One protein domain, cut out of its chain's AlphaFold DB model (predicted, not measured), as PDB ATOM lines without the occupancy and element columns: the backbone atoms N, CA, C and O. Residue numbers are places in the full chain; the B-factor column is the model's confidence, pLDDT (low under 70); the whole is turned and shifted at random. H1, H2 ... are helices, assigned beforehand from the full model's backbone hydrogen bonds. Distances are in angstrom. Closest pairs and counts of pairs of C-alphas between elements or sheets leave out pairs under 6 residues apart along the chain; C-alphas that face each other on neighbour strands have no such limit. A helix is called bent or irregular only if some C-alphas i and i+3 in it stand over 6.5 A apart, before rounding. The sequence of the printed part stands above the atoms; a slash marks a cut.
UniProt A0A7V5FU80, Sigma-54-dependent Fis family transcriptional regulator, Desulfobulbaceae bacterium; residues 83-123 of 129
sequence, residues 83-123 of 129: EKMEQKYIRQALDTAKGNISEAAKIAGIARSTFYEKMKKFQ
ATOM      1  N   GLU A  83       9.268  50.626  74.338       67.56
ATOM      2  CA  GLU A  83       9.523  51.996  73.879       67.56
ATOM      3  C   GLU A  83       8.323  52.658  73.192       67.56
ATOM      4  O   GLU A  83       8.056  53.822  73.460       67.56
ATOM      5  N   LYS A  84       7.565  51.957  72.338       70.06
ATOM      6  CA  LYS A  84       6.355  52.517  71.711       70.06
ATOM      7  C   LYS A  84       5.224  52.728  72.717       70.06
ATOM      8  O   LYS A  84       4.484  53.704  72.596       70.06
ATOM      9  N   MET A  85       5.070  51.835  73.696       75.69
ATOM     10  CA  MET A  85       4.109  52.025  74.789       75.69
ATOM     11  C   MET A  85       4.499  53.217  75.653       75.69
ATOM     12  O   MET A  85       3.655  54.058  75.947       75.69
ATOM     13  N   GLU A  86       5.781  53.329  75.989       79.44
ATOM     14  CA  GLU A  86       6.316  54.456  76.741       79.44
ATOM     15  C   GLU A  86       6.149  55.772  75.968       79.44
ATOM     16  O   GLU A  86       5.635  56.746  76.512       79.44
ATOM     17  N   GLN A  87       6.466  55.789  74.672       81.12
ATOM     18  CA  GLN A  87       6.236  56.937  73.797       81.12
ATOM     19  C   GLN A  87       4.756  57.342  73.773       81.12
ATOM     20  O   GLN A  87       4.435  58.527  73.878       81.12
ATOM     21  N   LYS A  88       3.843  56.372  73.645       84.31
ATOM     22  CA  LYS A  88       2.396  56.622  73.659       84.31
ATOM     23  C   LYS A  88       1.945  57.206  74.997       84.31
ATOM     24  O   LYS A  88       1.168  58.156  75.003       84.31
ATOM     25  N   TYR A  89       2.458  56.675  76.102       85.75
ATOM     26  CA  TYR A  89       2.132  57.138  77.445       85.75
ATOM     27  C   TYR A  89       2.611  58.577  77.691       85.75
ATOM     28  O   TYR A  89       1.829  59.417  78.127       85.75
ATOM     29  N   ILE A  90       3.850  58.901  77.304       87.38
ATOM     30  CA  ILE A  90       4.399  60.265  77.389       87.38
ATOM     31  C   ILE A  90       3.581  61.251  76.540       87.38
ATOM     32  O   ILE A  90       3.293  62.356  76.998       87.38
ATOM     33  N   ARG A  91       3.148  60.857  75.331       87.44
ATOM     34  CA  ARG A  91       2.262  61.690  74.494       87.44
ATOM     35  C   ARG A  91       0.904  61.929  75.148       87.44
ATOM     36  O   ARG A  91       0.450  63.066  75.166       87.44
ATOM     37  N   GLN A  92       0.274  60.890  75.695       87.12
ATOM     38  CA  GLN A  92      -1.026  61.019  76.362       87.12
ATOM     39  C   GLN A  92      -0.947  61.908  77.603       87.12
ATOM     40  O   GLN A  92      -1.810  62.760  77.800       87.12
ATOM     41  N   ALA A  93       0.102  61.756  78.413       87.31
ATOM     42  CA  ALA A  93       0.332  62.609  79.574       87.31
ATOM     43  C   ALA A  93       0.504  64.084  79.173       87.31
ATOM     44  O   ALA A  93      -0.048  64.968  79.823       87.31
ATOM     45  N   LEU A  94       1.224  64.352  78.078       87.56
ATOM     46  CA  LEU A  94       1.428  65.705  77.561       87.56
ATOM     47  C   LEU A  94       0.145  66.329  76.995       87.56
ATOM     48  O   LEU A  94      -0.107  67.510  77.235       87.56
ATOM     49  N   ASP A  95      -0.662  65.542  76.285       87.31
ATOM     50  CA  ASP A  95      -1.958  65.959  75.734       87.31
ATOM     51  C   ASP A  95      -2.963  66.282  76.851       87.31
ATOM     52  O   ASP A  95      -3.564  67.356  76.880       87.31
ATOM     53  N   THR A  96      -3.035  65.413  77.864       87.12
ATOM     54  CA  THR A  96      -3.883  65.605  79.055       87.12
ATOM     55  C   THR A  96      -3.476  66.863  79.824       87.12
ATOM     56  O   THR A  96      -4.318  67.624  80.297       87.12
ATOM     57  N   ALA A  97      -2.170  67.121  79.897       87.69
ATOM     58  CA  ALA A  97      -1.598  68.311  80.510       87.69
ATOM     59  C   ALA A  97      -1.639  69.562  79.614       87.69
ATOM     60  O   ALA A  97      -1.082  70.592  80.005       87.69
ATOM     61  N   LYS A  98      -2.238  69.496  78.413       86.94
ATOM     62  CA  LYS A  98      -2.303  70.596  77.431       86.94
ATOM     63  C   LYS A  98      -0.934  71.239  77.168       86.94
ATOM     64  O   LYS A  98      -0.780  72.458  77.185       86.94
ATOM     65  N   GLY A  99       0.100  70.411  77.015       80.12
ATOM     66  CA  GLY A  99       1.471  70.866  76.767       80.12
ATOM     67  C   GLY A  99       2.231  71.358  78.007       80.12
ATOM     68  O   GLY A  99       3.387  71.774  77.890       80.12
ATOM     69  N   ASN A 100       1.650  71.295  79.211       86.88
ATOM     70  CA  ASN A 100       2.373  71.606  80.442       86.88
ATOM     71  C   ASN A 100       3.258  70.428  80.874       86.88
ATOM     72  O   ASN A 100       2.799  69.473  81.493       86.88
ATOM     73  N   ILE A 101       4.558  70.539  80.604       85.75
ATOM     74  CA  ILE A 101       5.557  69.501  80.904       85.75
ATOM     75  C   ILE A 101       5.597  69.137  82.398       85.75
ATOM     76  O   ILE A 101       5.781  67.973  82.740       85.75
ATOM     77  N   SER A 102       5.429  70.109  83.299       86.69
ATOM     78  CA  SER A 102       5.466  69.849  84.745       86.69
ATOM     79  C   SER A 102       4.263  69.030  85.207       86.69
ATOM     80  O   SER A 102       4.406  68.171  86.072       86.69
ATOM     81  N   GLU A 103       3.095  69.282  84.622       85.75
ATOM     82  CA  GLU A 103       1.871  68.548  84.943       85.75
ATOM     83  C   GLU A 103       1.852  67.177  84.255       85.75
ATOM     84  O   GLU A 103       1.523  66.173  84.880       85.75
ATOM     85  N   ALA A 104       2.343  67.096  83.016       88.94
ATOM     86  CA  ALA A 104       2.522  65.840  82.291       88.94
ATOM     87  C   ALA A 104       3.467  64.877  83.028       88.94
ATOM     88  O   ALA A 104       3.191  63.683  83.117       88.94
ATOM     89  N   ALA A 105       4.557  65.395  83.604       88.81
ATOM     90  CA  ALA A 105       5.491  64.606  84.402       88.81
ATOM     91  C   ALA A 105       4.837  64.030  85.669       88.81
ATOM     92  O   ALA A 105       5.055  62.861  85.984       88.81
ATOM     93  N   LYS A 106       3.981  64.810  86.348       88.38
ATOM     94  CA  LYS A 106       3.200  64.329  87.500       88.38
ATOM     95  C   LYS A 106       2.193  63.256  87.097       88.38
ATOM     96  O   LYS A 106       2.129  62.229  87.762       88.38
ATOM     97  N   ILE A 107       1.457  63.462  86.001       85.38
ATOM     98  CA  ILE A 107       0.502  62.480  85.461       85.38
ATOM     99  C   ILE A 107       1.220  61.177  85.092       85.38
ATOM    100  O   ILE A 107       0.710  60.092  85.356       85.38
ATOM    101  N   ALA A 108       2.421  61.282  84.523       84.50
ATOM    102  CA  ALA A 108       3.258  60.139  84.183       84.50
ATOM    103  C   ALA A 108       3.996  59.519  85.385       84.50
ATOM    104  O   ALA A 108       4.684  58.514  85.210       84.50
ATOM    105  N   GLY A 109       3.893  60.107  86.584       87.06
ATOM    106  CA  GLY A 109       4.508  59.597  87.811       87.06
ATOM    107  C   GLY A 109       6.040  59.643  87.830       87.06
ATOM    108  O   GLY A 109       6.660  58.853  88.538       87.06
ATOM    109  N   ILE A 110       6.667  60.532  87.051       88.38
ATOM    110  CA  ILE A 110       8.131  60.623  86.935       88.38
ATOM    111  C   ILE A 110       8.646  62.044  87.164       88.38
ATOM    112  O   ILE A 110       7.918  63.031  87.063       88.38
ATOM    113  N   ALA A 111       9.945  62.162  87.447       89.19
ATOM    114  CA  ALA A 111      10.596  63.457  87.574       89.19
ATOM    115  C   ALA A 111      10.532  64.247  86.255       89.19
ATOM    116  O   ALA A 111      10.637  63.692  85.157       89.19
ATOM    117  N   ARG A 112      10.425  65.576  86.363       88.06
ATOM    118  CA  ARG A 112      10.360  66.487  85.208       88.06
ATOM    119  C   ARG A 112      11.569  66.352  84.275       88.06
ATOM    120  O   ARG A 112      11.399  66.407  83.061       88.06
ATOM    121  N   SER A 113      12.768  66.161  84.827       85.50
ATOM    122  CA  SER A 113      13.999  65.923  84.059       85.50
ATOM    123  C   SER A 113      13.904  64.641  83.231       85.50
ATOM    124  O   SER A 113      14.116  64.675  82.024       85.50
ATOM    125  N   THR A 114      13.473  63.537  83.848       83.56
ATOM    126  CA  THR A 114      13.262  62.246  83.177       83.56
ATOM    127  C   THR A 114      12.188  62.332  82.091       83.56
ATOM    128  O   THR A 114      12.332  61.738  81.024       83.56
ATOM    129  N   PHE A 115      11.120  63.097  82.326       88.12
ATOM    130  CA  PHE A 115      10.085  63.337  81.319       88.12
ATOM    131  C   PHE A 115      10.646  64.100  80.113       88.12
ATOM    132  O   PHE A 115      10.401  63.721  78.969       88.12
ATOM    133  N   TYR A 116      11.453  65.135  80.357       85.19
ATOM    134  CA  TYR A 116      12.096  65.924  79.307       85.19
ATOM    135  C   TYR A 116      13.097  65.098  78.480       85.19
ATOM    136  O   TYR A 116      13.098  65.168  77.251       85.19
ATOM    137  N   GLU A 117      13.902  64.256  79.130       83.44
ATOM    138  CA  GLU A 117      14.801  63.318  78.447       83.44
ATOM    139  C   GLU A 117      14.033  62.334  77.558       83.44
ATOM    140  O   GLU A 117      14.423  62.105  76.411       83.44
ATOM    141  N   LYS A 118      12.899  61.805  78.041       82.06
ATOM    142  CA  LYS A 118      12.017  60.936  77.249       82.06
ATOM    143  C   LYS A 118      11.373  61.681  76.078       82.06
ATOM    144  O   LYS A 118      11.340  61.141  74.975       82.06
ATOM    145  N   MET A 119      10.934  62.928  76.263       84.19
ATOM    146  CA  MET A 119      10.440  63.770  75.164       84.19
ATOM    147  C   MET A 119      11.504  63.965  74.080       84.19
ATOM    148  O   MET A 119      11.211  63.785  72.899       84.19
ATOM    149  N   LYS A 120      12.750  64.259  74.474       81.06
ATOM    150  CA  LYS A 120      13.876  64.419  73.545       81.06
ATOM    151  C   LYS A 120      14.208  63.108  72.828       81.06
ATOM    152  O   LYS A 120      14.367  63.111  71.609       81.06
ATOM    153  N   LYS A 121      14.250  61.988  73.560       76.31
ATOM    154  CA  LYS A 121      14.493  60.643  73.011       76.31
ATOM    155  C   LYS A 121      13.445  60.250  71.965       76.31
ATOM    156  O   LYS A 121      13.791  59.654  70.952       76.31
ATOM    157  N   PHE A 122      12.179  60.593  72.195       80.50
ATOM    158  CA  PHE A 122      11.067  60.231  71.312       80.50
ATOM    159  C   PHE A 122      10.655  61.324  70.317       80.50
ATOM    160  O   PHE A 122       9.639  61.152  69.637       80.50
ATOM    161  N   GLN A 123      11.412  62.427  70.247       80.38
ATOM    162  CA  GLN A 123      11.137  63.593  69.397       80.38
ATOM    163  C   GLN A 123       9.698  64.123  69.555       80.38
ATOM    164  O   GLN A 123       9.008  64.417  68.581       80.38
TER     165      GLN A 123
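This is residues 83 to 123 of the 129 residues of the protein "Sigma-54-dependent Fis family transcriptional regulator" of Desulfobulbaceae bacterium (UniProt A0A7V5FU80). Three helices make a small triangular cluster, set at large angles to one another, with the longest, H1, along one side. H2 packs on the later part of H1, about perpendicular to it, and after a tight link H3 folds back, running opposite ways to H1 at a steep tilt; each helix touches the other two. The printed part has 41 residues, with three named helices in the order H1, H2, H3 and no named strand, and its class is all helix. It is compact, with a radius of gyration of the C-alphas of 8.7 A, and its rounded outline spans 21 by 18 by 16 A.

Begin with H1, residues 83 to 96: find C-alpha 83 at (9.523, 51.996, 73.879), and from there the helix runs 19.8 A to C-alpha 96 at (-3.883, 65.605, 79.055). Look next at residues 101 to 107, which form H2, 9.8 A from first to last C-alpha. H3 holds residues 112 to 121 and is 14.1 A long; you reach its last C-alpha, that of Lys 121, at (14.493, 60.643, 73.011). None of the three helices is bent or irregular.

Start from H1 and look at its residues 90 to 96, the part that alone touches H2. The closest C-alphas of the two helices are those of Ala 93 and Ala 104, 4.8 A apart, and their lines stand about perpendicular, at 73 degrees. Now go to residues 87 to 90 of H1, the part that alone touches H3. There the closest C-alphas are those of Ile 90 and Met 119, 7.3 A apart; H1 and H3 run opposite ways at a steep tilt of 58 degrees. H2 and H3 touch as well, and their closest C-alphas are those of Ala 105 and Arg 112, 5.3 A apart. Their lines are about perpendicular, at 75 degrees. With no tilt among the three pairs shallow, the helix packing is mostly crossed, the helices lying at large angles to each other. In the backbone of H1, H2 and H3 you will find every O i to N i+4 pair within hydrogen-bond range.

The two C-alphas farthest apart are those of Glu 83 and Lys 98, 22.3 A, while the first and last printed C-alphas, those of Glu 83 and Gln 123, are 12.5 A apart. The printed part runs from residue 83 to residue 123 and has no cut. Both links, H1 to H2 and H2 to H3, are tight, with 4 residues each. The mean pLDDT of the printed part is 84.2, and look to residue 83 for the one printed residue under 70.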